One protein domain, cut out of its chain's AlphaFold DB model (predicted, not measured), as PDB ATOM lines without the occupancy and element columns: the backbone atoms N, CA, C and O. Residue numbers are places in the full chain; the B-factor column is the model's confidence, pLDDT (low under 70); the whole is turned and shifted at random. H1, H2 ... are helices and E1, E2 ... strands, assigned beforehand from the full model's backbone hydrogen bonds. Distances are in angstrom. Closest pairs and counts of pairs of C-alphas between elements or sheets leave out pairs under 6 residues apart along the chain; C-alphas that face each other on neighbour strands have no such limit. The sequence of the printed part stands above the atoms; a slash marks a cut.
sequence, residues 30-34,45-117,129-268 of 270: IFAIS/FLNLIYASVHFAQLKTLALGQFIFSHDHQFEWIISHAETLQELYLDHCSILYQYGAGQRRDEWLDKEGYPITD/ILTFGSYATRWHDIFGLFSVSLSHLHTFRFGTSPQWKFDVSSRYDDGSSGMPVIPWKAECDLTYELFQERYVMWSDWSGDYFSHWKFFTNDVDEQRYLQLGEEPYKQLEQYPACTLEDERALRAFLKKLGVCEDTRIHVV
ATOM      1  N   ILE A  30     190.751 169.144 166.361       76.81
ATOM      2  CA  ILE A  30     190.625 170.538 165.921       76.81
ATOM      3  C   ILE A  30     190.090 170.557 164.493       76.81
ATOM      4  O   ILE A  30     190.641 169.915 163.599       76.81
ATOM      5  N   PHE A  31     189.029 171.335 164.304       69.31
ATOM      6  CA  PHE A  31     188.449 171.662 163.009       69.31
ATOM      7  C   PHE A  31     188.529 173.171 162.836       69.31
ATOM      8  O   PHE A  31     187.926 173.911 163.616       69.31
ATOM      9  N   ALA A  32     189.265 173.625 161.828       70.31
ATOM     10  CA  ALA A  32     189.342 175.030 161.467       70.31
ATOM     11  C   ALA A  32     189.081 175.183 159.968       70.31
ATOM     12  O   ALA A  32     189.623 174.440 159.152       70.31
ATOM     13  N   ILE A  33     188.259 176.164 159.608       57.59
ATOM     14  CA  ILE A  33     187.998 176.542 158.220       57.59
ATOM     15  C   ILE A  33     188.176 178.057 158.143       57.59
ATOM     16  O   ILE A  33     187.592 178.764 158.968       57.59
ATOM     17  N   SER A  34     188.983 178.548 157.202       57.34
ATOM     18  CA  SER A  34     189.141 179.992 156.997       57.34
ATOM     19  C   SER A  34     187.850 180.582 156.426       57.34
ATOM     20  O   SER A  34     187.333 180.023 155.459       57.34
ATOM     21  N   PHE A  45     193.477 185.765 156.035       46.94
ATOM     22  CA  PHE A  45     194.497 185.358 156.993       46.94
ATOM     23  C   PHE A  45     193.801 185.004 158.306       46.94
ATOM     24  O   PHE A  45     193.774 185.798 159.250       46.94
ATOM     25  N   LEU A  46     193.286 183.772 158.399       45.34
ATOM     26  CA  LEU A  46     193.171 183.134 159.702       45.34
ATOM     27  C   LEU A  46     194.584 183.041 160.268       45.34
ATOM     28  O   LEU A  46     195.311 182.068 160.049       45.34
ATOM     29  N   ASN A  47     194.954 184.074 161.022       49.81
ATOM     30  CA  ASN A  47     196.029 184.004 161.979       49.81
ATOM     31  C   ASN A  47     195.841 182.699 162.736       49.81
ATOM     32  O   ASN A  47     194.854 182.523 163.461       49.81
ATOM     33  N   LEU A  48     196.796 181.784 162.578       51.09
ATOM     34  CA  LEU A  48     196.949 180.689 163.512       51.09
ATOM     35  C   LEU A  48     197.403 181.323 164.830       51.09
ATOM     36  O   LEU A  48     198.569 181.280 165.192       51.09
ATOM     37  N   ILE A  49     196.439 181.872 165.577       50.47
ATOM     38  CA  ILE A  49     196.541 182.193 167.008       50.47
ATOM     39  C   ILE A  49     197.078 180.949 167.745       50.47
ATOM     40  O   ILE A  49     197.838 181.048 168.709       50.47
ATOM     41  N   TYR A  50     196.764 179.772 167.197       52.59
ATOM     42  CA  TYR A  50     197.331 178.472 167.518       52.59
ATOM     43  C   TYR A  50     198.862 178.370 167.469       52.59
ATOM     44  O   TYR A  50     199.382 177.550 168.204       52.59
ATOM     45  N   ALA A  51     199.614 179.194 166.730       56.34
ATOM     46  CA  ALA A  51     201.085 179.173 166.772       56.34
ATOM     47  C   ALA A  51     201.640 179.396 168.199       56.34
ATOM     48  O   ALA A  51     202.711 178.899 168.534       56.34
ATOM     49  N   SER A  52     200.871 180.071 169.063       63.94
ATOM     50  CA  SER A  52     201.161 180.240 170.497       63.94
ATOM     51  C   SER A  52     200.591 179.138 171.412       63.94
ATOM     52  O   SER A  52     200.828 179.153 172.620       63.94
ATOM     53  N   VAL A  53     199.831 178.182 170.865       76.25
ATOM     54  CA  VAL A  53     199.071 177.157 171.596       76.25
ATOM     55  C   VAL A  53     199.436 175.753 171.112       76.25
ATOM     56  O   VAL A  53     199.120 175.351 169.993       76.25
ATOM     57  N   HIS A  54     200.040 174.967 172.000       83.69
ATOM     58  CA  HIS A  54     200.317 173.552 171.766       83.69
ATOM     59  C   HIS A  54     199.252 172.664 172.433       83.69
ATOM     60  O   HIS A  54     198.937 172.825 173.616       83.69
ATOM     61  N   PHE A  55     198.711 171.702 171.688       85.69
ATOM     62  CA  PHE A  55     197.646 170.801 172.129       85.69
ATOM     63  C   PHE A  55     198.207 169.406 172.421       85.69
ATOM     64  O   PHE A  55     198.223 168.525 171.564       85.69
ATOM     65  N   ALA A  56     198.605 169.178 173.674       88.44
ATOM     66  CA  ALA A  56     199.309 167.971 174.127       88.44
ATOM     67  C   ALA A  56     198.567 166.618 173.954       88.44
ATOM     68  O   ALA A  56     199.089 165.584 174.361       88.44
ATOM     69  N   GLN A  57     197.350 166.592 173.394       91.31
ATOM     70  CA  GLN A  57     196.611 165.365 173.056       91.31
ATOM     71  C   GLN A  57     195.992 165.389 171.644       91.31
ATOM     72  O   GLN A  57     195.091 164.593 171.375       91.31
ATOM     73  N   LEU A  58     196.428 166.285 170.750       91.81
ATOM     74  CA  LEU A  58     195.813 166.470 169.433       91.81
ATOM     75  C   LEU A  58     195.970 165.224 168.559       91.81
ATOM     76  O   LEU A  58     197.078 164.881 168.180       91.81
ATOM     77  N   LYS A  59     194.859 164.569 168.208       93.88
ATOM     78  CA  LYS A  59     194.838 163.358 167.371       93.88
ATOM     79  C   LYS A  59     194.362 163.620 165.954       93.88
ATOM     80  O   LYS A  59     194.947 163.082 165.023       93.88
ATOM     81  N   THR A  60     193.324 164.439 165.794       91.44
ATOM     82  CA  THR A  60     192.807 164.845 164.483       91.44
ATOM     83  C   THR A  60     193.001 166.343 164.291       91.44
ATOM     84  O   THR A  60     192.496 167.133 165.091       91.44
ATOM     85  N   LEU A  61     193.647 166.732 163.195       91.50
ATOM     86  CA  LEU A  61     193.662 168.104 162.699       91.50
ATOM     87  C   LEU A  61     193.007 168.147 161.317       91.50
ATOM     88  O   LEU A  61     193.452 167.461 160.398       91.50
ATOM     89  N   ALA A  62     191.965 168.958 161.165       88.75
ATOM     90  CA  ALA A  62     191.336 169.222 159.877       88.75
ATOM     91  C   ALA A  62     191.336 170.730 159.593       88.75
ATOM     92  O   ALA A  62     190.744 171.510 160.346       88.75
ATOM     93  N   LEU A  63     192.015 171.117 158.514       87.12
ATOM     94  CA  LEU A  63     192.142 172.487 158.026       87.12
ATOM     95  C   LEU A  63     191.439 172.608 156.673       87.12
ATOM     96  O   LEU A  63     191.631 171.765 155.798       87.12
ATOM     97  N   GLY A  64     190.629 173.653 156.517       84.31
ATOM     98  CA  GLY A  64     189.898 173.958 155.287       84.31
ATOM     99  C   GLY A  64     190.188 175.367 154.798       84.31
ATOM    100  O   GLY A  64     190.042 176.315 155.571       84.31
ATOM    101  N   GLN A  65     190.569 175.506 153.529       80.19
ATOM    102  CA  GLN A  65     190.812 176.798 152.868       80.19
ATOM    103  C   GLN A  65     191.834 177.673 153.613       80.19
ATOM    104  O   GLN A  65     191.737 178.898 153.648       80.19
ATOM    105  N   PHE A  66     192.824 177.030 154.239       85.69
ATOM    106  CA  PHE A  66     193.957 177.714 154.855       85.69
ATOM    107  C   PHE A  66     195.000 178.079 153.806       85.69
ATOM    108  O   PHE A  66     195.350 177.253 152.963       85.69
ATOM    109  N   ILE A  67     195.535 179.295 153.914       87.62
ATOM    110  CA  ILE A  67     196.648 179.772 153.097       87.62
ATOM    111  C   ILE A  67     197.911 179.786 153.967       87.62
ATOM    112  O   ILE A  67     197.975 180.456 155.001       87.62
ATOM    113  N   PHE A  68     198.912 179.016 153.555       90.38
ATOM    114  CA  PHE A  68     200.219 178.923 154.195       90.38
ATOM    115  C   PHE A  68     201.195 179.909 153.537       90.38
ATOM    116  O   PHE A  68     201.415 179.839 152.331       90.38
ATOM    117  N   SER A  69     201.788 180.812 154.316       88.88
ATOM    118  CA  SER A  69     202.781 181.802 153.874       88.88
ATOM    119  C   SER A  69     204.156 181.649 154.539       88.88
ATOM    120  O   SER A  69     205.086 182.336 154.132       88.88
ATOM    121  N   HIS A  70     204.296 180.782 155.552       87.38
ATOM    122  CA  HIS A  70     205.535 180.604 156.318       87.38
ATOM    123  C   HIS A  70     205.744 179.176 156.835       87.38
ATOM    124  O   HIS A  70     204.792 178.491 157.220       87.38
ATOM    125  N   ASP A  71     207.013 178.777 156.978       90.31
ATOM    126  CA  ASP A  71     207.390 177.440 157.450       90.31
ATOM    127  C   ASP A  71     206.894 177.165 158.879       90.31
ATOM    128  O   ASP A  71     206.443 176.056 159.169       90.31
ATOM    129  N   HIS A  72     206.853 178.185 159.751       88.00
ATOM    130  CA  HIS A  72     206.406 178.042 161.144       88.00
ATOM    131  C   HIS A  72     204.964 177.509 161.280       88.00
ATOM    132  O   HIS A  72     204.605 176.903 162.291       88.00
ATOM    133  N   GLN A  73     204.115 177.704 160.263       89.56
ATOM    134  CA  GLN A  73     202.756 177.153 160.238       89.56
ATOM    135  C   GLN A  73     202.778 175.626 160.061       89.56
ATOM    136  O   GLN A  73     201.961 174.920 160.653       89.56
ATOM    137  N   PHE A  74     203.739 175.104 159.291       93.19
ATOM    138  CA  PHE A  74     203.989 173.671 159.150       93.19
ATOM    139  C   PHE A  74     204.751 173.113 160.359       93.19
ATOM    140  O   PHE A  74     204.408 172.032 160.839       93.19
ATOM    141  N   GLU A  75     205.709 173.859 160.919       92.62
ATOM    142  CA  GLU A  75     206.381 173.509 162.181       92.62
ATOM    143  C   GLU A  75     205.381 173.356 163.333       92.62
ATOM    144  O   GLU A  75     205.503 172.428 164.130       92.62
ATOM    145  N   TRP A  76     204.340 174.195 163.401       91.94
ATOM    146  CA  TRP A  76     203.271 174.043 164.389       91.94
ATOM    147  C   TRP A  76     202.521 172.709 164.238       91.94
ATOM    148  O   TRP A  76     202.298 172.021 165.238       91.94
ATOM    149  N   ILE A  77     202.193 172.285 163.010       93.69
ATOM    150  CA  ILE A  77     201.598 170.960 162.751       93.69
ATOM    151  C   ILE A  77     202.568 169.858 163.210       93.69
ATOM    152  O   ILE A  77     202.173 168.938 163.926       93.69
ATOM    153  N   ILE A  78     203.851 169.989 162.868       95.19
ATOM    154  CA  ILE A  78     204.915 169.035 163.217       95.19
ATOM    155  C   ILE A  78     205.179 168.982 164.727       95.19
ATOM    156  O   ILE A  78     205.511 167.915 165.239       95.19
ATOM    157  N   SER A  79     204.950 170.064 165.476       93.38
ATOM    158  CA  SER A  79     205.075 170.065 166.942       93.38
ATOM    159  C   SER A  79     204.137 169.058 167.624       93.38
ATOM    160  O   SER A  79     204.395 168.644 168.750       93.38
ATOM    161  N   HIS A  80     203.085 168.613 166.928       94.12
ATOM    162  CA  HIS A  80     202.141 167.594 167.385       94.12
ATOM    163  C   HIS A  80     202.496 166.172 166.902       94.12
ATOM    164  O   HIS A  80     201.682 165.267 167.051       94.12
ATOM    165  N   ALA A  81     203.688 165.930 166.341       95.38
ATOM    166  CA  ALA A  81     204.086 164.637 165.761       95.38
ATOM    167  C   ALA A  81     203.918 163.418 166.692       95.38
ATOM    168  O   ALA A  81     203.640 162.322 166.208       95.38
ATOM    169  N   GLU A  82     204.069 163.597 168.010       95.00
ATOM    170  CA  GLU A  82     203.906 162.530 169.012       95.00
ATOM    171  C   GLU A  82     202.442 162.105 169.232       95.00
ATOM    172  O   GLU A  82     202.177 161.006 169.721       95.00
ATOM    173  N   THR A  83     201.479 162.968 168.898       95.31
ATOM    174  CA  THR A  83     200.051 162.786 169.218       95.31
ATOM    175  C   THR A  83     199.148 162.750 167.988       95.31
ATOM    176  O   THR A  83     198.122 162.061 168.021       95.31
ATOM    177  N   LEU A  84     199.538 163.429 166.906       96.50
ATOM    178  CA  LEU A  84     198.758 163.587 165.684       96.50
ATOM    179  C   LEU A  84     198.689 162.273 164.894       96.50
ATOM    180  O   LEU A  84     199.698 161.707 164.480       96.50
ATOM    181  N   GLN A  85     197.463 161.808 164.680       96.62
ATOM    182  CA  GLN A  85     197.118 160.521 164.069       96.62
ATOM    183  C   GLN A  85     196.419 160.696 162.715       96.62
ATOM    184  O   GLN A  85     196.603 159.887 161.800       96.62
ATOM    185  N   GLU A  86     195.662 161.786 162.567       95.31
ATOM    186  CA  GLU A  86     194.887 162.114 161.376       95.31
ATOM    187  C   GLU A  86     195.075 163.587 160.978       95.31
ATOM    188  O   GLU A  86     194.871 164.486 161.798       95.31
ATOM    189  N   LEU A  87     195.416 163.836 159.712       95.25
ATOM    190  CA  LEU A  87     195.597 165.174 159.148       95.25
ATOM    191  C   LEU A  87     194.809 165.310 157.842       95.25
ATOM    192  O   LEU A  87     195.020 164.553 156.893       95.25
ATOM    193  N   TYR A  88     193.921 166.296 157.791       93.38
ATOM    194  CA  TYR A  88     193.054 166.580 156.652       93.38
ATOM    195  C   TYR A  88     193.272 168.021 156.190       93.38
ATOM    196  O   TYR A  88     193.123 168.950 156.981       93.38
ATOM    197  N   LEU A  89     193.623 168.194 154.918       92.94
ATOM    198  CA  LEU A  89     193.869 169.480 154.271       92.94
ATOM    199  C   LEU A  89     192.902 169.627 153.088       92.94
ATOM    200  O   LEU A  89     193.161 169.125 151.992       92.94
ATOM    201  N   ASP A  90     191.764 170.276 153.331       90.06
ATOM    202  CA  ASP A  90     190.779 170.621 152.305       90.06
ATOM    203  C   ASP A  90     191.100 171.984 151.695       90.06
ATOM    204  O   ASP A  90     191.224 172.977 152.413       90.06
ATOM    205  N   HIS A  91     191.244 172.023 150.371       88.94
ATOM    206  CA  HIS A  91     191.433 173.226 149.561       88.94
ATOM    207  C   HIS A  91     192.474 174.207 150.148       88.94
ATOM    208  O   HIS A  91     192.300 175.421 150.121       88.94
ATOM    209  N   CYS A  92     193.536 173.670 150.760       91.50
ATOM    210  CA  CYS A  92     194.584 174.453 151.409       91.50
ATOM    211  C   CYS A  92     195.669 174.861 150.406       91.50
ATOM    212  O   CYS A  92     196.194 174.024 149.672       91.50
ATOM    213  N   SER A  93     196.053 176.131 150.428       92.81
ATOM    214  CA  SER A  93     196.954 176.740 149.449       92.81
ATOM    215  C   SER A  93     198.272 177.173 150.084       92.81
ATOM    216  O   SER A  93     198.332 177.458 151.277       92.81
ATOM    217  N   ILE A  94     199.324 177.296 149.280       93.69
ATOM    218  CA  ILE A  94     200.543 178.026 149.645       93.69
ATOM    219  C   ILE A  94     200.529 179.383 148.928       93.69
ATOM    220  O   ILE A  94     200.357 179.440 147.710       93.69
ATOM    221  N   LEU A  95     200.721 180.470 149.678       91.94
ATOM    222  CA  LEU A  95     200.958 181.808 149.139       91.94
ATOM    223  C   LEU A  95     202.387 181.859 148.591       91.94
ATOM    224  O   LEU A  95     203.327 182.013 149.363       91.94
ATOM    225  N   TYR A  96     202.565 181.693 147.280       91.88
ATOM    226  CA  TYR A  96     203.902 181.611 146.680       91.88
ATOM    227  C   TYR A  96     204.507 182.986 146.366       91.88
ATOM    228  O   TYR A  96     205.727 183.127 146.384       91.88
ATOM    229  N   GLN A  97     203.671 183.997 146.117       88.38
ATOM    230  CA  GLN A  97     204.092 185.379 145.884       88.38
ATOM    231  C   GLN A  97     202.997 186.379 146.292       88.38
ATOM    232  O   GLN A  97     201.813 186.066 146.272       88.38
ATOM    233  N   TYR A  98     203.361 187.614 146.616       85.50
ATOM    234  CA  TYR A  98     202.429 188.740 146.717       85.50
ATOM    235  C   TYR A  98     202.994 189.975 146.009       85.50
ATOM    236  O   TYR A  98     204.208 190.130 145.879       85.50
ATOM    237  N   GLY A  99     202.104 190.864 145.566       79.81
ATOM    238  CA  GLY A  99     202.428 192.217 145.114       79.81
ATOM    239  C   GLY A  99     201.643 193.242 145.928       79.81
ATOM    240  O   GLY A  99     200.421 193.336 145.786       79.81
ATOM    241  N   ALA A 100     202.350 193.999 146.769       72.75
ATOM    242  CA  ALA A 100     201.774 194.929 147.738       72.75
ATOM    243  C   ALA A 100     202.219 196.381 147.491       72.75
ATOM    244  O   ALA A 100     203.376 196.658 147.165       72.75
ATOM    245  N   GLY A 101     201.306 197.338 147.632       65.88
ATOM    246  CA  GLY A 101     201.584 198.763 147.461       65.88
ATOM    247  C   GLY A 101     202.186 199.386 148.720       65.88
ATOM    248  O   GLY A 101     201.787 199.068 149.835       65.88
ATOM    249  N   GLN A 102     203.088 200.364 148.570       57.69
ATOM    250  CA  GLN A 102     203.756 201.018 149.714       57.69
ATOM    251  C   GLN A 102     202.834 201.705 150.756       57.69
ATOM    252  O   GLN A 102     203.355 202.187 151.761       57.69
ATOM    253  N   ARG A 103     201.505 201.787 150.545       55.22
ATOM    254  CA  ARG A 103     200.508 202.321 151.502       55.22
ATOM    255  C   ARG A 103     199.102 201.711 151.345       55.22
ATOM    256  O   ARG A 103     198.211 202.382 150.817       55.22
ATOM    257  N   ARG A 104     198.915 200.467 151.793       52.84
ATOM    258  CA  ARG A 104     197.775 199.997 152.618       52.84
ATOM    259  C   ARG A 104     197.898 198.492 152.886       52.84
ATOM    260  O   ARG A 104     197.208 197.688 152.280       52.84
ATOM    261  N   ASP A 105     198.754 198.049 153.781       53.25
ATOM    262  CA  ASP A 105     199.678 198.762 154.656       53.25
ATOM    263  C   ASP A 105     200.725 197.735 155.070       53.25
ATOM    264  O   ASP A 105     200.396 196.557 155.143       53.25
ATOM    265  N   GLU A 106     201.944 198.192 155.378       60.53
ATOM    266  CA  GLU A 106     202.644 197.714 156.583       60.53
ATOM    267  C   GLU A 106     202.618 196.174 156.720       60.53
ATOM    268  O   GLU A 106     202.173 195.637 157.729       60.53
ATOM    269  N   TRP A 107     203.041 195.493 155.644       56.16
ATOM    270  CA  TRP A 107     202.420 194.281 155.076       56.16
ATOM    271  C   TRP A 107     202.736 192.947 155.790       56.16
ATOM    272  O   TRP A 107     202.764 191.888 155.175       56.16
ATOM    273  N   LEU A 108     202.851 193.055 157.126       68.75
ATOM    274  CA  LEU A 108     202.617 192.065 158.186       68.75
ATOM    275  C   LEU A 108     203.710 190.988 158.340       68.75
ATOM    276  O   LEU A 108     203.666 189.929 157.727       68.75
ATOM    277  N   ASP A 109     204.773 191.191 159.132       48.38
ATOM    278  CA  ASP A 109     204.868 191.842 160.460       48.38
ATOM    279  C   ASP A 109     203.909 191.236 161.513       48.38
ATOM    280  O   ASP A 109     202.742 190.955 161.238       48.38
ATOM    281  N   LYS A 110     204.451 191.034 162.723       58.75
ATOM    282  CA  LYS A 110     203.808 190.731 164.021       58.75
ATOM    283  C   LYS A 110     202.404 190.109 163.990       58.75
ATOM    284  O   LYS A 110     201.434 190.675 164.491       58.75
ATOM    285  N   GLU A 111     202.329 188.904 163.435       61.47
ATOM    286  CA  GLU A 111     201.117 188.082 163.394       61.47
ATOM    287  C   GLU A 111     199.978 188.655 162.519       61.47
ATOM    288  O   GLU A 111     198.834 188.787 162.954       61.47
ATOM    289  N   GLY A 112     200.289 188.963 161.254       63.22
ATOM    290  CA  GLY A 112     199.325 189.056 160.136       63.22
ATOM    291  C   GLY A 112     199.872 188.547 158.781       63.22
ATOM    292  O   GLY A 112     199.324 188.848 157.730       63.22
ATOM    293  N   TYR A 113     200.993 187.826 158.857       66.62
ATOM    294  CA  TYR A 113     201.884 187.222 157.849       66.62
ATOM    295  C   TYR A 113     201.500 187.259 156.345       66.62
ATOM    296  O   TYR A 113     200.815 186.340 155.873       66.62
ATOM    297  N   PRO A 114     202.131 188.136 155.531       66.12
ATOM    298  CA  PRO A 114     203.361 187.688 154.850       66.12
ATOM    299  C   PRO A 114     204.484 188.743 154.633       66.12
ATOM    300  O   PRO A 114     204.383 189.568 153.730       66.12
ATOM    301  N   ILE A 115     205.640 188.612 155.314       67.88
ATOM    302  CA  ILE A 115     206.893 189.329 154.970       67.88
ATOM    303  C   ILE A 115     208.128 188.404 155.025       67.88
ATOM    304  O   ILE A 115     208.477 187.919 156.098       67.88
ATOM    305  N   THR A 116     208.835 188.218 153.896       61.41
ATOM    306  CA  THR A 116     209.937 187.234 153.742       61.41
ATOM    307  C   THR A 116     211.021 187.622 152.699       61.41
ATOM    308  O   THR A 116     211.389 186.802 151.863       61.41
ATOM    309  N   ASP A 117     211.572 188.833 152.573       58.62
ATOM    310  CA  ASP A 117     212.088 189.780 153.578       58.62
ATOM    311  C   ASP A 117     212.430 191.125 152.852       58.62
ATOM    312  O   ASP A 117     212.951 191.045 151.733       58.62
ATOM    313  N   ILE A 129     205.031 202.533 143.872       59.91
ATOM    314  CA  ILE A 129     205.888 201.358 143.678       59.91
ATOM    315  C   ILE A 129     205.228 200.156 144.370       59.91
ATOM    316  O   ILE A 129     204.947 200.216 145.572       59.91
ATOM    317  N   LEU A 130     204.980 199.076 143.618       66.25
ATOM    318  CA  LEU A 130     204.694 197.765 144.202       66.25
ATOM    319  C   LEU A 130     205.982 197.153 144.753       66.25
ATOM    320  O   LEU A 130     207.022 197.183 144.097       66.25
ATOM    321  N   THR A 131     205.880 196.551 145.931       71.88
ATOM    322  CA  THR A 131     206.870 195.610 146.453       71.88
ATOM    323  C   THR A 131     206.369 194.205 146.168       71.88
ATOM    324  O   THR A 131     205.221 193.891 146.484       71.88
ATOM    325  N   PHE A 132     207.223 193.369 145.589       76.75
ATOM    326  CA  PHE A 132     206.967 191.942 145.475       76.75
ATOM    327  C   PHE A 132     207.805 191.194 146.495       76.75
ATOM    328  O   PHE A 132     208.921 191.603 146.822       76.75
ATOM    329  N   GLY A 133     207.283 190.071 146.954       80.31
ATOM    330  CA  GLY A 133     208.081 189.094 147.664       80.31
ATOM    331  C   GLY A 133     207.459 187.718 147.554       80.31
ATOM    332  O   GLY A 133     206.269 187.564 147.269       80.31
ATOM    333  N   SER A 134     208.315 186.724 147.728       84.88
ATOM    334  CA  SER A 134     208.034 185.348 147.355       84.88
ATOM    335  C   SER A 134     208.347 184.406 148.502       84.88
ATOM    336  O   SER A 134     209.163 184.697 149.380       84.88
ATOM    337  N   TYR A 135     207.711 183.248 148.462       88.88
ATOM    338  CA  TYR A 135     207.897 182.167 149.409       88.88
ATOM    339  C   TYR A 135     208.291 180.919 148.623       88.88
ATOM    340  O   TYR A 135     207.623 180.550 147.655       88.88
ATOM    341  N   ALA A 136     209.420 180.306 148.980       91.50
ATOM    342  CA  ALA A 136     210.049 179.261 148.171       91.50
ATOM    343  C   ALA A 136     209.447 177.864 148.391       91.50
ATOM    344  O   ALA A 136     209.448 177.062 147.460       91.50
ATOM    345  N   THR A 137     208.917 177.589 149.585       94.25
ATOM    346  CA  THR A 137     208.400 176.276 149.995       94.25
ATOM    347  C   THR A 137     207.250 175.807 149.097       94.25
ATOM    348  O   THR A 137     206.375 176.590 148.706       94.25
ATOM    349  N   ARG A 138     207.239 174.521 148.741       96.56
ATOM    350  CA  ARG A 138     206.233 173.885 147.877       96.56
ATOM    351  C   ARG A 138     205.574 172.692 148.569       96.56
ATOM    352  O   ARG A 138     206.079 172.161 149.556       96.56
ATOM    353  N   TRP A 139     204.438 172.236 148.043       97.81
ATOM    354  CA  TRP A 139     203.715 171.096 148.611       97.81
ATOM    355  C   TRP A 139     204.554 169.815 148.609       97.81
ATOM    356  O   TRP A 139     204.493 169.069 149.583       97.81
ATOM    357  N   HIS A 140     205.401 169.582 147.601       97.81
ATOM    358  CA  HIS A 140     206.347 168.461 147.629       97.81
ATOM    359  C   HIS A 140     207.354 168.507 148.785       97.81
ATOM    360  O   HIS A 140     207.639 167.452 149.361       97.81
ATOM    361  N   ASP A 141     207.844 169.689 149.172       97.81
ATOM    362  CA  ASP A 141     208.721 169.843 150.340       97.81
ATOM    363  C   ASP A 141     207.969 169.460 151.618       97.81
ATOM    364  O   ASP A 141     208.454 168.667 152.425       97.81
ATOM    365  N   ILE A 142     206.734 169.951 151.757       98.00
ATOM    366  CA  ILE A 142     205.870 169.694 152.914       98.00
ATOM    367  C   ILE A 142     205.441 168.227 153.002       98.00
ATOM    368  O   ILE A 142     205.477 167.651 154.088       98.00
ATOM    369  N   PHE A 143     205.099 167.570 151.892       97.94
ATOM    370  CA  PHE A 143     204.804 166.132 151.882       97.94
ATOM    371  C   PHE A 143     206.044 165.302 152.248       97.94
ATOM    372  O   PHE A 143     205.930 164.319 152.983       97.94
ATOM    373  N   GLY A 144     207.237 165.710 151.799       96.75
ATOM    374  CA  GLY A 144     208.506 165.114 152.225       96.75
ATOM    375  C   GLY A 144     208.758 165.290 153.727       96.75
ATOM    376  O   GLY A 144     209.059 164.319 154.425       96.75
ATOM    377  N   LEU A 145     208.564 166.505 154.239       96.94
ATOM    378  CA  LEU A 145     208.752 166.863 155.642       96.94
ATOM    379  C   LEU A 145     207.759 166.136 156.562       96.94
ATOM    380  O   LEU A 145     208.169 165.532 157.550       96.94
ATOM    381  N   PHE A 146     206.470 166.115 156.218       97.62
ATOM    382  CA  PHE A 146     205.444 165.361 156.945       97.62
ATOM    383  C   PHE A 146     205.722 163.859 156.930       97.62
ATOM    384  O   PHE A 146     205.597 163.209 157.968       97.62
ATOM    385  N   SER A 147     206.165 163.316 155.791       95.12
ATOM    386  CA  SER A 147     206.576 161.917 155.682       95.12
ATOM    387  C   SER A 147     207.697 161.577 156.662       95.12
ATOM    388  O   SER A 147     207.649 160.515 157.278       95.12
ATOM    389  N   VAL A 148     208.690 162.449 156.863       96.25
ATOM    390  CA  VAL A 148     209.774 162.206 157.833       96.25
ATOM    391  C   VAL A 148     209.309 162.416 159.276       96.25
ATOM    392  O   VAL A 148     209.574 161.560 160.120       96.25
ATOM    393  N   SER A 149     208.618 163.521 159.555       96.88
ATOM    394  CA  SER A 149     208.428 164.031 160.917       96.88
ATOM    395  C   SER A 149     207.177 163.518 161.636       96.88
ATOM    396  O   SER A 149     207.212 163.359 162.851       96.88
ATOM    397  N   LEU A 150     206.072 163.240 160.934       96.56
ATOM    398  CA  LEU A 150     204.800 162.844 161.560       96.56
ATOM    399  C   LEU A 150     204.736 161.321 161.785       96.56
ATOM    400  O   LEU A 150     204.024 160.595 161.093       96.56
ATOM    401  N   SER A 151     205.508 160.823 162.753       93.25
ATOM    402  CA  SER A 151     205.720 159.384 162.999       93.25
ATOM    403  C   SER A 151     204.473 158.593 163.419       93.25
ATOM    404  O   SER A 151     204.420 157.388 163.167       93.25
ATOM    405  N   HIS A 152     203.484 159.242 164.042       95.62
ATOM    406  CA  HIS A 152     202.232 158.616 164.489       95.62
ATOM    407  C   HIS A 152     201.049 158.810 163.530       95.62
ATOM    408  O   HIS A 152     199.975 158.248 163.767       95.62
ATOM    409  N   LEU A 153     201.246 159.551 162.437       97.06
ATOM    410  CA  LEU A 153     200.213 159.781 161.439       97.06
ATOM    411  C   LEU A 153     199.917 158.486 160.675       97.06
ATOM    412  O   LEU A 153     200.815 157.872 160.102       97.06
ATOM    413  N   HIS A 154     198.646 158.093 160.637       95.12
ATOM    414  CA  HIS A 154     198.168 156.952 159.850       95.12
ATOM    415  C   HIS A 154     197.077 157.337 158.845       95.12
ATOM    416  O   HIS A 154     196.848 156.608 157.883       95.12
ATOM    417  N   THR A 155     196.420 158.485 159.034       94.56
ATOM    418  CA  THR A 155     195.423 159.014 158.098       94.56
ATOM    419  C   THR A 155     195.882 160.376 157.591       94.56
ATOM    420  O   THR A 155     196.041 161.308 158.372       94.56
ATOM    421  N   PHE A 156     196.049 160.514 156.278       95.31
ATOM    422  CA  PHE A 156     196.313 161.796 155.628       95.31
ATOM    423  C   PHE A 156     195.341 162.002 154.472       95.31
ATOM    424  O   PHE A 156     195.078 161.057 153.732       95.31
ATOM    425  N   ARG A 157     194.828 163.222 154.291       93.88
ATOM    426  CA  ARG A 157     194.085 163.622 153.088       93.88
ATOM    427  C   ARG A 157     194.464 165.028 152.650       93.88
ATOM    428  O   ARG A 157     194.556 165.926 153.480       93.88
ATOM    429  N   PHE A 158     194.624 165.196 151.342       94.31
ATOM    430  CA  PHE A 158     194.920 166.464 150.686       94.31
ATOM    431  C   PHE A 158     194.136 166.541 149.377       94.31
ATOM    432  O   PHE A 158     194.249 165.627 148.558       94.31
ATOM    433  N   GLY A 159     193.357 167.599 149.178       91.69
ATOM    434  CA  GLY A 159     192.576 167.808 147.959       91.69
ATOM    435  C   GLY A 159     191.334 168.640 148.228       91.69
ATOM    436  O   GLY A 159     191.408 169.589 149.004       91.69
ATOM    437  N   THR A 160     190.198 168.296 147.620       86.94
ATOM    438  CA  THR A 160     188.937 169.029 147.820       86.94
ATOM    439  C   THR A 160     187.791 168.127 148.281       86.94
ATOM    440  O   THR A 160     187.767 166.920 148.021       86.94
ATOM    441  N   SER A 161     186.831 168.715 148.995       82.06
ATOM    442  CA  SER A 161     185.559 168.099 149.371       82.06
ATOM    443  C   SER A 161     184.381 168.966 148.904       82.06
ATOM    444  O   SER A 161     184.287 170.138 149.281       82.06
ATOM    445  N   PRO A 162     183.406 168.421 148.145       73.62
ATOM    446  CA  PRO A 162     182.192 169.152 147.769       73.62
ATOM    447  C   PRO A 162     181.407 169.693 148.972       73.62
ATOM    448  O   PRO A 162     180.757 170.728 148.864       73.62
ATOM    449  N   GLN A 163     181.501 169.014 150.119       68.25
ATOM    450  CA  GLN A 163     180.842 169.395 151.368       68.25
ATOM    451  C   GLN A 163     181.538 170.571 152.076       68.25
ATOM    452  O   GLN A 163     180.928 171.227 152.920       68.25
ATOM    453  N   TRP A 164     182.805 170.868 151.761       65.56
ATOM    454  CA  TRP A 164     183.579 171.925 152.428       65.56
ATOM    455  C   TRP A 164     183.434 173.320 151.793       65.56
ATOM    456  O   TRP A 164     183.888 174.308 152.366       65.56
ATOM    457  N   LYS A 165     182.712 173.433 150.672       60.69
ATOM    458  CA  LYS A 165     182.448 174.709 149.985       60.69
ATOM    459  C   LYS A 165     181.624 175.681 150.851       60.69
ATOM    460  O   LYS A 165     180.703 175.259 151.555       60.69
ATOM    461  N   PHE A 166     181.943 176.979 150.773       52.72
ATOM    462  CA  PHE A 166     181.202 178.060 151.452       52.72
ATOM    463  C   PHE A 166     179.990 178.578 150.676       52.72
ATOM    464  O   PHE A 166     179.076 179.102 151.309       52.72
ATOM    465  N   ASP A 167     179.965 178.432 149.345       50.62
ATOM    466  CA  ASP A 167     178.874 178.904 148.473       50.62
ATOM    467  C   ASP A 167     177.634 177.997 148.550       50.62
ATOM    468  O   ASP A 167     177.164 177.390 147.589       50.62
ATOM    469  N   VAL A 168     177.139 177.842 149.770       47.34
ATOM    470  CA  VAL A 168     175.910 177.144 150.088       47.34
ATOM    471  C   VAL A 168     175.152 177.983 151.094       47.34
ATOM    472  O   VAL A 168     175.429 177.985 152.294       47.34
ATOM    473  N   SER A 169     174.085 178.600 150.598       49.38
ATOM    474  CA  SER A 169     172.945 179.032 151.407       49.38
ATOM    475  C   SER A 169     172.437 177.924 152.349       49.38
ATOM    476  O   SER A 169     171.878 178.234 153.393       49.38
ATOM    477  N   SER A 170     172.713 176.644 152.055       45.28
ATOM    478  CA  SER A 170     172.431 175.500 152.934       45.28
ATOM    479  C   SER A 170     173.413 175.280 154.100       45.28
ATOM    480  O   SER A 170     173.230 174.326 154.850       45.28
ATOM    481  N   ARG A 171     174.453 176.112 154.291       49.56
ATOM    482  CA  ARG A 171     175.259 176.129 155.537       49.56
ATOM    483  C   ARG A 171     174.642 176.983 156.648       49.56
ATOM    484  O   ARG A 171     175.115 176.901 157.782       49.56
ATOM    485  N   TYR A 172     173.604 177.756 156.324       49.88
ATOM    486  CA  TYR A 172     172.822 178.588 157.238       49.88
ATOM    487  C   TYR A 172     171.346 178.158 157.181       49.88
ATOM    488  O   TYR A 172     170.521 178.835 156.568       49.88
ATOM    489  N   ASP A 173     171.016 177.004 157.764       45.91
ATOM    490  CA  ASP A 173     169.629 176.516 157.780       45.91
ATOM    491  C   ASP A 173     168.794 177.135 158.929       45.91
ATOM    492  O   ASP A 173     169.326 177.713 159.876       45.91
ATOM    493  N   ASP A 174     167.473 177.029 158.800       47.12
ATOM    494  CA  ASP A 174     166.387 177.287 159.766       47.12
ATOM    495  C   ASP A 174     166.200 178.679 160.407       47.12
ATOM    496  O   ASP A 174     165.152 178.932 161.008       47.12
ATOM    497  N   GLY A 175     167.122 179.622 160.212       48.59
ATOM    498  CA  GLY A 175     167.007 180.988 160.748       48.59
ATOM    499  C   GLY A 175     167.748 181.210 162.067       48.59
ATOM    500  O   GLY A 175     167.567 182.240 162.723       48.59
ATOM    501  N   SER A 176     168.626 180.282 162.441       48.44
ATOM    502  CA  SER A 176     169.674 180.526 163.426       48.44
ATOM    503  C   SER A 176     170.821 181.376 162.835       48.44
ATOM    504  O   SER A 176     171.134 181.350 161.646       48.44
ATOM    505  N   SER A 177     171.403 182.248 163.661       47.69
ATOM    506  CA  SER A 177     172.172 183.409 163.196       47.69
ATOM    507  C   SER A 177     173.560 183.072 162.628       47.69
ATOM    508  O   SER A 177     174.516 182.956 163.393       47.69
ATOM    509  N   GLY A 178     173.681 183.030 161.298       49.47
ATOM    510  CA  GLY A 178     174.880 183.460 160.558       49.47
ATOM    511  C   GLY A 178     176.204 182.742 160.847       49.47
ATOM    512  O   GLY A 178     177.254 183.310 160.566       49.47
ATOM    513  N   MET A 179     176.184 181.522 161.389       45.34
ATOM    514  CA  MET A 179     177.390 180.718 161.624       45.34
ATOM    515  C   MET A 179     177.415 179.504 160.685       45.34
ATOM    516  O   MET A 179     176.422 178.778 160.644       45.34
ATOM    517  N   PRO A 180     178.520 179.241 159.963       50.97
ATOM    518  CA  PRO A 180     178.602 178.089 159.076       50.97
ATOM    519  C   PRO A 180     178.600 176.787 159.883       50.97
ATOM    520  O   PRO A 180     179.455 176.573 160.746       50.97
ATOM    521  N   VAL A 181     177.677 175.879 159.566       53.62
ATOM    522  CA  VAL A 181     177.726 174.507 160.087       53.62
ATOM    523  C   VAL A 181     178.987 173.821 159.552       53.62
ATOM    524  O   VAL A 181     179.180 173.734 158.340       53.62
ATOM    525  N   ILE A 182     179.851 173.329 160.448       57.16
ATOM    526  CA  ILE A 182     180.954 172.427 160.087       57.16
ATOM    527  C   ILE A 182     180.336 171.043 159.832       57.16
ATOM    528  O   ILE A 182     179.791 170.458 160.774       57.16
ATOM    529  N   PRO A 183     180.386 170.499 158.602       57.66
ATOM    530  CA  PRO A 183     179.804 169.196 158.319       57.66
ATOM    531  C   PRO A 183     180.684 168.098 158.928       57.66
ATOM    532  O   PRO A 183     181.773 167.793 158.446       57.66
ATOM    533  N   TRP A 184     180.222 167.519 160.037       59.16
ATOM    534  CA  TRP A 184     180.956 166.492 160.777       59.16
ATOM    535  C   TRP A 184     181.169 165.238 159.913       59.16
ATOM    536  O   TRP A 184     180.213 164.742 159.316       59.16
ATOM    537  N   LYS A 185     182.397 164.702 159.882       69.62
ATOM    538  CA  LYS A 185     182.882 163.636 158.980       69.62
ATOM    539  C   LYS A 185     183.097 164.025 157.520       69.62
ATOM    540  O   LYS A 185     183.585 163.179 156.776       69.62
ATOM    541  N   ALA A 186     182.801 165.245 157.079       69.88
ATOM    542  CA  ALA A 186     183.077 165.617 155.692       69.88
ATOM    543  C   ALA A 186     184.587 165.665 155.375       69.88
ATOM    544  O   ALA A 186     184.966 165.691 154.206       69.88
ATOM    545  N   GLU A 187     185.454 165.640 156.397       75.00
ATOM    546  CA  GLU A 187     186.888 165.372 156.242       75.00
ATOM    547  C   GLU A 187     187.166 163.980 155.627       75.00
ATOM    548  O   GLU A 187     188.169 163.782 154.946       75.00
ATOM    549  N   CYS A 188     186.257 163.014 155.791       77.88
ATOM    550  CA  CYS A 188     186.346 161.685 155.179       77.88
ATOM    551  C   CYS A 188     185.989 161.676 153.684       77.88
ATOM    552  O   CYS A 188     186.409 160.757 152.976       77.88
ATOM    553  N   ASP A 189     185.248 162.682 153.212       81.50
ATOM    554  CA  ASP A 189     184.804 162.811 151.819       81.50
ATOM    555  C   ASP A 189     185.848 163.503 150.924       81.50
ATOM    556  O   ASP A 189     185.663 163.585 149.712       81.50
ATOM    557  N   LEU A 190     186.963 163.968 151.506       86.69
ATOM    558  CA  LEU A 190     188.105 164.529 150.781       86.69
ATOM    559  C   LEU A 190     188.636 163.548 149.729       86.69
ATOM    560  O   LEU A 190     189.159 162.477 150.073       86.69
ATOM    561  N   THR A 191     188.547 163.942 148.460       89.38
ATOM    562  CA  THR A 191     189.177 163.252 147.330       89.38
ATOM    563  C   THR A 191     190.591 163.773 147.119       89.38
ATOM    564  O   THR A 191     190.814 164.978 147.203       89.38
ATOM    565  N   TYR A 192     191.545 162.882 146.829       93.12
ATOM    566  CA  TYR A 192     192.927 163.297 146.588       93.12
ATOM    567  C   TYR A 192     193.036 164.111 145.303       93.12
ATOM    568  O   TYR A 192     192.727 163.605 144.222       93.12
ATOM    569  N   GLU A 193     193.492 165.353 145.421       93.38
ATOM    570  CA  GLU A 193     193.475 166.303 144.313       93.38
ATOM    571  C   GLU A 193     194.627 167.311 144.402       93.38
ATOM    572  O   GLU A 193     194.845 167.938 145.436       93.38
ATOM    573  N   LEU A 194     195.341 167.491 143.293       93.69
ATOM    574  CA  LEU A 194     196.216 168.630 143.043       93.69
ATOM    575  C   LEU A 194     195.419 169.646 142.222       93.69
ATOM    576  O   LEU A 194     195.443 169.627 140.991       93.69
ATOM    577  N   PHE A 195     194.671 170.490 142.928       91.12
ATOM    578  CA  PHE A 195     193.857 171.559 142.355       91.12
ATOM    579  C   PHE A 195     194.734 172.750 141.922       91.12
ATOM    580  O   PHE A 195     195.908 172.855 142.310       91.12
ATOM    581  N   GLN A 196     194.185 173.636 141.087       88.38
ATOM    582  CA  GLN A 196     194.921 174.765 140.506       88.38
ATOM    583  C   GLN A 196     195.289 175.793 141.588       88.38
ATOM    584  O   GLN A 196     196.408 176.295 141.626       88.38
ATOM    585  N   GLU A 197     194.390 176.036 142.537       89.75
ATOM    586  CA  GLU A 197     194.520 177.005 143.630       89.75
ATOM    587  C   GLU A 197     195.430 176.518 144.770       89.75
ATOM    588  O   GLU A 197     195.572 177.205 145.779       89.75
ATOM    589  N   ARG A 198     196.088 175.353 144.657       93.88
ATOM    590  CA  ARG A 198     197.028 174.872 145.695       93.88
ATOM    591  C   ARG A 198     198.244 175.792 145.871       93.88
ATOM    592  O   ARG A 198     198.892 175.750 146.916       93.88
ATOM    593  N   TYR A 199     198.521 176.624 144.868       93.94
ATOM    594  CA  TYR A 199     199.408 177.779 144.939       93.94
ATOM    595  C   TYR A 199     198.610 179.026 144.572       93.94
ATOM    596  O   TYR A 199     197.947 179.049 143.536       93.94
ATOM    597  N   VAL A 200     198.689 180.057 145.411       91.38
ATOM    598  CA  VAL A 200     198.045 181.355 145.183       91.38
ATOM    599  C   VAL A 200     199.039 182.496 145.333       91.38
ATOM    600  O   VAL A 200     200.060 182.371 146.008       91.38
ATOM    601  N   MET A 201     198.698 183.627 144.737       87.12
ATOM    602  CA  MET A 201     199.311 184.923 144.967       87.12
ATOM    603  C   MET A 201     198.303 185.921 145.520       87.12
ATOM    604  O   MET A 201     197.103 185.779 145.283       87.12
ATOM    605  N   TRP A 202     198.797 186.964 146.182       85.06
ATOM    606  CA  TRP A 202     198.003 188.123 146.597       85.06
ATOM    607  C   TRP A 202     198.320 189.361 145.746       85.06
ATOM    608  O   TRP A 202     199.483 189.627 145.433       85.06
ATOM    609  N   SER A 203     197.296 190.145 145.400       79.12
ATOM    610  CA  SER A 203     197.433 191.377 144.612       79.12
ATOM    611  C   SER A 203     196.610 192.521 145.211       79.12
ATOM    612  O   SER A 203     195.382 192.553 145.067       79.12
ATOM    613  N   ASP A 204     197.292 193.510 145.800       72.75
ATOM    614  CA  ASP A 204     196.684 194.712 146.408       72.75
ATOM    615  C   ASP A 204     195.831 195.533 145.430       72.75
ATOM    616  O   ASP A 204     194.868 196.185 145.828       72.75
ATOM    617  N   TRP A 205     196.165 195.516 144.135       70.50
ATOM    618  CA  TRP A 205     195.416 196.251 143.108       70.50
ATOM    619  C   TRP A 205     193.984 195.748 142.911       70.50
ATOM    620  O   TRP A 205     193.130 196.490 142.423       70.50
ATOM    621  N   SER A 206     193.750 194.489 143.264       71.25
ATOM    622  CA  SER A 206     192.465 193.796 143.187       71.25
ATOM    623  C   SER A 206     191.867 193.526 144.568       71.25
ATOM    624  O   SER A 206     190.649 193.519 144.683       71.25
ATOM    625  N   GLY A 207     192.698 193.365 145.604       73.12
ATOM    626  CA  GLY A 207     192.254 192.955 146.940       73.12
ATOM    627  C   GLY A 207     191.845 191.480 147.014       73.12
ATOM    628  O   GLY A 207     190.983 191.134 147.814       73.12
ATOM    629  N   ASP A 208     192.448 190.640 146.170       76.62
ATOM    630  CA  ASP A 208     192.029 189.266 145.878       76.62
ATOM    631  C   ASP A 208     193.237 188.318 145.779       76.62
ATOM    632  O   ASP A 208     194.354 188.737 145.440       76.62
ATOM    633  N   TYR A 209     192.967 187.022 145.972       82.81
ATOM    634  CA  TYR A 209     193.885 185.926 145.660       82.81
ATOM    635  C   TYR A 209     193.655 185.364 144.251       82.81
ATOM    636  O   TYR A 209     192.515 185.220 143.810       82.81
ATOM    637  N   PHE A 210     194.733 184.971 143.570       83.75
ATOM    638  CA  PHE A 210     194.688 184.303 142.261       83.75
ATOM    639  C   PHE A 210     195.710 183.177 142.195       83.75
ATOM    640  O   PHE A 210     196.729 183.245 142.867       83.75
ATOM    641  N   SER A 211     195.514 182.190 141.325       85.12
ATOM    642  CA  SER A 211     196.590 181.243 140.998       85.12
ATOM    643  C   SER A 211     197.661 181.903 140.112       85.12
ATOM    644  O   SER A 211     198.841 181.624 140.261       85.12
ATOM    645  N   HIS A 212     197.271 182.823 139.222       82.12
ATOM    646  CA  HIS A 212     198.150 183.431 138.215       82.12
ATOM    647  C   HIS A 212     198.070 184.959 138.233       82.12
ATOM    648  O   HIS A 212     196.994 185.526 138.440       82.12
ATOM    649  N   TRP A 213     199.177 185.633 137.900       70.94
ATOM    650  CA  TRP A 213     199.136 187.058 137.581       70.94
ATOM    651  C   TRP A 213     198.274 187.233 136.342       70.94
ATOM    652  O   TRP A 213     198.542 186.606 135.316       70.94
ATOM    653  N   LYS A 214     197.284 188.129 136.406       64.69
ATOM    654  CA  LYS A 214     196.377 188.376 135.276       64.69
ATOM    655  C   LYS A 214     197.117 188.765 133.992       64.69
ATOM    656  O   LYS A 214     196.579 188.536 132.929       64.69
ATOM    657  N   PHE A 215     198.357 189.263 134.055       55.28
ATOM    658  CA  PHE A 215     199.204 189.515 132.876       55.28
ATOM    659  C   PHE A 215     199.517 188.274 132.024       55.28
ATOM    660  O   PHE A 215     199.789 188.414 130.836       55.28
ATOM    661  N   PHE A 216     199.496 187.072 132.609       50.44
ATOM    662  CA  PHE A 216     199.659 185.815 131.871       50.44
ATOM    663  C   PHE A 216     198.328 185.282 131.307       50.44
ATOM    664  O   PHE A 216     198.319 184.283 130.593       50.44
ATOM    665  N   THR A 217     197.210 185.960 131.590       50.38
ATOM    666  CA  THR A 217     195.906 185.751 130.952       50.38
ATOM    667  C   THR A 217     195.601 186.945 130.037       50.38
ATOM    668  O   THR A 217     196.018 188.066 130.305       50.38
ATOM    669  N   ASN A 218     194.865 186.762 128.940       51.06
ATOM    670  CA  ASN A 218     194.709 187.813 127.912       51.06
ATOM    671  C   ASN A 218     193.745 188.971 128.302       51.06
ATOM    672  O   ASN A 218     193.217 189.650 127.427       51.06
ATOM    673  N   ASP A 219     193.505 189.189 129.599       47.69
ATOM    674  CA  ASP A 219     192.389 189.976 130.161       47.69
ATOM    675  C   ASP A 219     192.839 191.264 130.887       47.69
ATOM    676  O   ASP A 219     192.168 191.745 131.806       47.69
ATOM    677  N   VAL A 220     193.990 191.836 130.517       52.50
ATOM    678  CA  VAL A 220     194.543 193.028 131.185       52.50
ATOM    679  C   VAL A 220     194.555 194.254 130.280       52.50
ATOM    680  O   VAL A 220     195.099 194.239 129.182       52.50
ATOM    681  N   ASP A 221     194.017 195.356 130.803       51.28
ATOM    682  CA  ASP A 221     194.155 196.695 130.231       51.28
ATOM    683  C   ASP A 221     195.608 197.191 130.388       51.28
ATOM    684  O   ASP A 221     195.979 197.799 131.401       51.28
ATOM    685  N   GLU A 222     196.450 196.880 129.394       50.41
ATOM    686  CA  GLU A 222     197.890 197.195 129.353       50.41
ATOM    687  C   GLU A 222     198.194 198.657 129.728       50.41
ATOM    688  O   GLU A 222     199.198 198.944 130.387       50.41
ATOM    689  N   GLN A 223     197.311 199.600 129.370       50.34
ATOM    690  CA  GLN A 223     197.530 201.033 129.594       50.34
ATOM    691  C   GLN A 223     197.622 201.429 131.069       50.34
ATOM    692  O   GLN A 223     198.256 202.439 131.393       50.34
ATOM    693  N   ARG A 224     197.022 200.649 131.974       53.06
ATOM    694  CA  ARG A 224     197.096 200.913 133.417       53.06
ATOM    695  C   ARG A 224     198.469 200.575 134.003       53.06
ATOM    696  O   ARG A 224     198.844 201.148 135.023       53.06
ATOM    697  N   TYR A 225     199.222 199.696 133.346       52.31
ATOM    698  CA  TYR A 225     200.473 199.141 133.861       52.31
ATOM    699  C   TYR A 225     201.708 199.589 133.074       52.31
ATOM    700  O   TYR A 225     202.783 199.736 133.656       52.31
ATOM    701  N   LEU A 226     201.566 199.948 131.793       51.09
ATOM    702  CA  LEU A 226     202.616 200.616 131.005       51.09
ATOM    703  C   LEU A 226     203.141 201.912 131.665       51.09
ATOM    704  O   LEU A 226     204.263 202.336 131.398       51.09
ATOM    705  N   GLN A 227     202.370 202.515 132.576       52.12
ATOM    706  CA  GLN A 227     202.764 203.694 133.363       52.12
ATOM    707  C   GLN A 227     203.811 203.406 134.462       52.12
ATOM    708  O   GLN A 227     204.338 204.352 135.046       52.12
ATOM    709  N   LEU A 228     204.122 202.136 134.751       53.25
ATOM    710  CA  LEU A 228     205.051 201.716 135.816       53.25
ATOM    711  C   LEU A 228     206.478 201.394 135.322       53.25
ATOM    712  O   LEU A 228     207.365 201.164 136.142       53.25
ATOM    713  N   GLY A 229     206.717 201.407 134.004       56.56
ATOM    714  CA  GLY A 229     208.004 201.033 133.395       56.56
ATOM    715  C   GLY A 229     208.263 199.518 133.370       56.56
ATOM    716  O   GLY A 229     207.495 198.742 133.921       56.56
ATOM    717  N   GLU A 230     209.341 199.079 132.710       57.50
ATOM    718  CA  GLU A 230     209.618 197.645 132.465       57.50
ATOM    719  C   GLU A 230     210.130 196.862 133.693       57.50
ATOM    720  O   GLU A 230     210.052 195.635 133.729       57.50
ATOM    721  N   GLU A 231     210.676 197.541 134.705       59.38
ATOM    722  CA  GLU A 231     211.393 196.886 135.812       59.38
ATOM    723  C   GLU A 231     210.518 196.090 136.807       59.38
ATOM    724  O   GLU A 231     210.956 195.013 137.219       59.38
ATOM    725  N   PRO A 232     209.294 196.520 137.191       61.66
ATOM    726  CA  PRO A 232     208.452 195.753 138.117       61.66
ATOM    727  C   PRO A 232     208.057 194.365 137.588       61.66
ATOM    728  O   PRO A 232     207.954 193.421 138.364       61.66
ATOM    729  N   TYR A 233     207.893 194.208 136.269       63.91
ATOM    730  CA  TYR A 233     207.446 192.949 135.660       63.91
ATOM    731  C   TYR A 233     208.442 191.797 135.816       63.91
ATOM    732  O   TYR A 233     208.038 190.639 135.843       63.91
ATOM    733  N   LYS A 234     209.740 192.098 135.953       68.00
ATOM    734  CA  LYS A 234     210.800 191.085 136.110       68.00
ATOM    735  C   LYS A 234     210.727 190.340 137.447       68.00
ATOM    736  O   LYS A 234     211.400 189.328 137.601       68.00
ATOM    737  N   GLN A 235     209.949 190.852 138.402       73.00
ATOM    738  CA  GLN A 235     209.745 190.257 139.725       73.00
ATOM    739  C   GLN A 235     208.499 189.358 139.785       73.00
ATOM    740  O   GLN A 235     208.324 188.643 140.769       73.00
ATOM    741  N   LEU A 236     207.643 189.369 138.754       78.25
ATOM    742  CA  LEU A 236     206.449 188.527 138.699       78.25
ATOM    743  C   LEU A 236     206.852 187.061 138.503       78.25
ATOM    744  O   LEU A 236     207.355 186.677 137.445       78.25
ATOM    745  N   GLU A 237     206.598 186.226 139.506       83.19
ATOM    746  CA  GLU A 237     206.775 184.785 139.391       83.19
ATOM    747  C   GLU A 237     205.632 184.157 138.592       83.19
ATOM    748  O   GLU A 237     204.447 184.456 138.774       83.19
ATOM    749  N   GLN A 238     206.004 183.237 137.707       87.19
ATOM    750  CA  GLN A 238     205.053 182.325 137.086       87.19
ATOM    751  C   GLN A 238     204.517 181.344 138.135       87.19
ATOM    752  O   GLN A 238     205.138 181.126 139.175       87.19
ATOM    753  N   TYR A 239     203.367 180.737 137.848       89.88
ATOM    754  CA  TYR A 239     202.820 179.677 138.691       89.88
ATOM    755  C   TYR A 239     203.854 178.558 138.913       89.88
ATOM    756  O   TYR A 239     204.516 178.163 137.947       89.88
ATOM    757  N   PRO A 240     204.002 178.015 140.139       92.69
ATOM    758  CA  PRO A 240     204.979 176.971 140.424       92.69
ATOM    759  C   PRO A 240     204.819 175.731 139.532       92.69
ATOM    760  O   PRO A 240     203.965 174.874 139.762       92.69
ATOM    761  N   ALA A 241     205.699 175.600 138.535       91.62
ATOM    762  CA  ALA A 241     205.742 174.502 137.569       91.62
ATOM    763  C   ALA A 241     206.293 173.195 138.185       91.62
ATOM    764  O   ALA A 241     207.285 172.641 137.721       91.62
ATOM    765  N   CYS A 242     205.656 172.730 139.262       94.31
ATOM    766  CA  CYS A 242     206.100 171.621 140.110       94.31
ATOM    767  C   CYS A 242     205.008 170.564 140.364       94.31
ATOM    768  O   CYS A 242     205.061 169.807 141.331       94.31
ATOM    769  N   THR A 243     203.992 170.492 139.495       94.69
ATOM    770  CA  THR A 243     202.879 169.528 139.609       94.69
ATOM    771  C   THR A 243     203.354 168.072 139.650       94.69
ATOM    772  O   THR A 243     202.793 167.266 140.390       94.69
ATOM    773  N   LEU A 244     204.403 167.725 138.895       95.31
ATOM    774  CA  LEU A 244     204.952 166.366 138.854       95.31
ATOM    775  C   LEU A 244     205.706 166.011 140.147       95.31
ATOM    776  O   LEU A 244     205.661 164.871 140.612       95.31
ATOM    777  N   GLU A 245     206.403 166.984 140.726       97.50
ATOM    778  CA  GLU A 245     207.093 166.898 142.008       97.50
ATOM    779  C   GLU A 245     206.076 166.745 143.144       97.50
ATOM    780  O   GLU A 245     206.203 165.812 143.940       97.50
ATOM    781  N   ASP A 246     205.033 167.585 143.160       97.06
ATOM    782  CA  ASP A 246     203.908 167.523 144.101       97.06
ATOM    783  C   ASP A 246     203.223 166.150 144.050       97.06
ATOM    784  O   ASP A 246     203.038 165.513 145.089       97.06
ATOM    785  N   GLU A 247     202.905 165.643 142.852       96.44
ATOM    786  CA  GLU A 247     202.275 164.328 142.683       96.44
ATOM    787  C   GLU A 247     203.192 163.199 143.162       96.44
ATOM    788  O   GLU A 247     202.757 162.309 143.897       96.44
ATOM    789  N   ARG A 248     204.476 163.230 142.788       96.44
ATOM    790  CA  ARG A 248     205.455 162.211 143.188       96.44
ATOM    791  C   ARG A 248     205.633 162.178 144.705       96.44
ATOM    792  O   ARG A 248     205.656 161.090 145.282       96.44
ATOM    793  N   ALA A 249     205.747 163.340 145.342       97.38
ATOM    794  CA  ALA A 249     205.895 163.462 146.787       97.38
ATOM    795  C   ALA A 249     204.622 163.022 147.525       97.38
ATOM    796  O   ALA A 249     204.711 162.230 148.466       97.38
ATOM    797  N   LEU A 250     203.439 163.427 147.045       96.81
ATOM    798  CA  LEU A 250     202.152 162.993 147.590       96.81
ATOM    799  C   LEU A 250     201.988 161.472 147.486       96.81
ATOM    800  O   LEU A 250     201.702 160.819 148.486       96.81
ATOM    801  N   ARG A 251     202.247 160.868 146.317       95.81
ATOM    802  CA  ARG A 251     202.202 159.402 146.139       95.81
ATOM    803  C   ARG A 251     203.185 158.675 147.051       95.81
ATOM    804  O   ARG A 251     202.817 157.665 147.646       95.81
ATOM    805  N   ALA A 252     204.414 159.175 147.184       95.69
ATOM    806  CA  ALA A 252     205.416 158.583 148.068       95.69
ATOM    807  C   ALA A 252     204.985 158.636 149.545       95.69
ATOM    808  O   ALA A 252     205.147 157.650 150.268       95.69
ATOM    809  N   PHE A 253     204.391 159.750 149.980       96.19
ATOM    810  CA  PHE A 253     203.865 159.912 151.334       96.19
ATOM    811  C   PHE A 253     202.654 158.999 151.590       96.19
ATOM    812  O   PHE A 253     202.659 158.234 152.552       96.19
ATOM    813  N   LEU A 254     201.673 158.973 150.683       95.56
ATOM    814  CA  LEU A 254     200.506 158.086 150.767       95.56
ATOM    815  C   LEU A 254     200.905 156.604 150.807       95.56
ATOM    816  O   LEU A 254     200.411 155.854 151.650       95.56
ATOM    817  N   LYS A 255     201.870 156.191 149.976       94.81
ATOM    818  CA  LYS A 255     202.428 154.833 149.998       94.81
ATOM    819  C   LYS A 255     203.070 154.489 151.346       94.81
ATOM    820  O   LYS A 255     202.895 153.370 151.823       94.81
ATOM    821  N   LYS A 256     203.776 155.431 151.989       94.69
ATOM    822  CA  LYS A 256     204.333 155.232 153.342       94.69
ATOM    823  C   LYS A 256     203.233 154.987 154.382       94.69
ATOM    824  O   LYS A 256     203.420 154.159 155.269       94.69
ATOM    825  N   LEU A 257     202.090 155.660 154.244       94.25
ATOM    826  CA  LEU A 257     200.913 155.496 155.103       94.25
ATOM    827  C   LEU A 257     200.088 154.229 154.788       94.25
ATOM    828  O   LEU A 257     199.050 154.002 155.405       94.25
ATOM    829  N   GLY A 258     200.522 153.390 153.838       93.31
ATOM    830  CA  GLY A 258     199.817 152.163 153.453       93.31
ATOM    831  C   GLY A 258     198.588 152.386 152.565       93.31
ATOM    832  O   GLY A 258     197.803 151.462 152.359       93.31
ATOM    833  N   VAL A 259     198.414 153.593 152.020       90.19
ATOM    834  CA  VAL A 259     197.375 153.897 151.028       90.19
ATOM    835  C   VAL A 259     197.743 153.226 149.695       90.19
ATOM    836  O   VAL A 259     198.907 153.223 149.293       90.19
ATOM    837  N   CYS A 260     196.756 152.628 149.019       82.75
ATOM    838  CA  CYS A 260     196.970 151.837 147.801       82.75
ATOM    839  C   CYS A 260     197.613 152.662 146.669       82.75
ATOM    840  O   CYS A 260     197.243 153.819 146.470       82.75
ATOM    841  N   GLU A 261     198.508 152.062 145.878       76.50
ATOM    842  CA  GLU A 261     199.155 152.742 144.742       76.50
ATOM    843  C   GLU A 261     198.148 153.149 143.652       76.50
ATOM    844  O   GLU A 261     198.291 154.218 143.059       76.50
ATOM    845  N   ASP A 262     197.075 152.366 143.481       79.31
ATOM    846  CA  ASP A 262     195.951 152.648 142.573       79.31
ATOM    847  C   ASP A 262     195.063 153.822 143.031       79.31
ATOM    848  O   ASP A 262     194.063 154.149 142.385       79.31
ATOM    849  N   THR A 263     195.388 154.468 144.155       84.94
ATOM    850  CA  THR A 263     194.654 155.645 144.625       84.94
ATOM    851  C   THR A 263     194.733 156.752 143.581       84.94
ATOM    852  O   THR A 263     195.799 157.296 143.263       84.94
ATOM    853  N   ARG A 264     193.562 157.091 143.039       89.06
ATOM    854  CA  ARG A 264     193.412 158.144 142.046       89.06
ATOM    855  C   ARG A 264     193.624 159.500 142.709       89.06
ATOM    856  O   ARG A 264     192.767 159.975 143.445       89.06
ATOM    857  N   ILE A 265     194.762 160.109 142.404       91.12
ATOM    858  CA  ILE A 265     194.986 161.539 142.589       91.12
ATOM    859  C   ILE A 265     194.450 162.218 141.333       91.12
ATOM    860  O   ILE A 265     194.823 161.855 140.216       91.12
ATOM    861  N   HIS A 266     193.530 163.154 141.513       91.88
ATOM    862  CA  HIS A 266     193.062 164.027 140.448       91.88
ATOM    863  C   HIS A 266     194.070 165.164 140.280       91.88
ATOM    864  O   HIS A 266     194.481 165.770 141.262       91.88
ATOM    865  N   VAL A 267     194.497 165.438 139.053       88.00
ATOM    866  CA  VAL A 267     195.365 166.580 138.746       88.00
ATOM    867  C   VAL A 267     194.549 167.527 137.884       88.00
ATOM    868  O   VAL A 267     194.037 167.117 136.842       88.00
ATOM    869  N   VAL A 268     194.391 168.763 138.348       81.44
ATOM    870  CA  VAL A 268     193.772 169.844 137.581       81.44
ATOM    871  C   VAL A 268     194.912 170.671 137.003       81.44
ATOM    872  O   VAL A 268     195.663 171.313 137.738       81.44
TER     873      VAL A 268
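This is residues 30 to 34, 45 to 117 and 129 to 268 of the 270 residues of an uncharacterized protein of Bimuria novae-zelandiae CBS 107.79 (UniProt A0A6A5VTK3). A twisted five-stranded sheet runs on, through E3 into E4, to a smaller four-stranded sheet at its end, the two sheets together making the long axis. Helix H6 covers part of one face of the larger sheet with H3 side by side with it, H2 and H1 continue beyond H3, and short H4 is over the opposite face. The 218 printed residues hold six helices and nine strands in the order E1 H1 E2 H2 E3 E4 E5 H3 E6 H4 E7 E8 E9 H5 H6; both sheets are mixed, E1 E2 E3 E6 E7 and E5 E4 E8 E9. The class is mixed, helices and strands, with only 91 residues in named elements; the whole is compact, radius of gyration of the C-alphas 18.8 A, spanning 54 by 46 by 34 A.

Begin with E1, residues 30 to 33, E2, 60 to 64, E3, 86 to 90, E6, 155 to 160, and E7, 191 to 194. Within hydrogen-bond range you find N 62 and O 30, 2.9 A, between parallel E1 and E2; N 88 and O 61, 2.9 A, between parallel E2 and E3; N 157 and O 87, 2.9 A, between parallel E3 and E6; and N 193 and O 158, 3.2 A, between antiparallel E6 and E7. H6, residues 243 to 256, is on this sheet at a height over the sheet of 9.7 A and runs along the strands, at 19 degrees to E6 on the local plane. H4, residues 186 to 189, is on the opposite face, its closest C-alphas to E3 being those of Glu 187 and Tyr 88, 6.3 A. H3, residues 139 to 149, touches H6 at a shallow tilt of 21 degrees, the same way, closest at the C-alphas of His 140 and Asp 246, 4.4 A. H2, residues 71 to 78, only just touches H3, with 3 pairs of C-alphas within 8 A, closest Ile 78 and Ser 149, 6.5 A. E2, H2 and E3 form a strand-helix-strand unit, parallel neighbour strands with a helix between, its crossover right-handed. H1, residues 49 to 52, only just touches H2, with 3 pairs of C-alphas within 8 A, closest Ala 51 and Trp 76, 6.1 A. In the second sheet, look at E5, residues 130 to 134, E4, 93 to 101, E8, 199 to 203, and E9, 208 to 210: antiparallel E5 and E4 have N 131 and O 100 at 2.8 A, parallel E4 and E8 N 96 and O 200 at 2.9 A, and the hairpin E8 and E9 N 201 and O 210 at 2.7 A. H5, residues 232 to 235, only grazes this sheet. Every O i to N i+4 pair is within hydrogen-bond range in H3 and H6, 3 of 4 in H2; H1, H4 and H5 are too short for such a pair.

Find C-alpha 30 at (190.625, 170.538, 165.921), where E1 begins. E4 runs 22.6 A from C-alpha 93 at (196.954, 176.740, 149.449) and bends by 61 degrees at residue 96. H6 runs 19.9 A to C-alpha 256 at (204.333, 155.232, 153.342); E6 measures 15.7 A and H3 15.0 A.

The C-alphas farthest apart are those of Gln 57 and Gln 223, 56.2 A. Residues 35 to 44 and 118 to 128 are not printed, with C-alpha gaps of 7.6 A and 16.4 A. The links E6 to H4 and E9 to H5 are long, and residues 217 to 224 of the latter stand free. Mean pLDDT of the printed part is 77.7; 75 residues are under 70, among them 163 to 186 and 214 to 234.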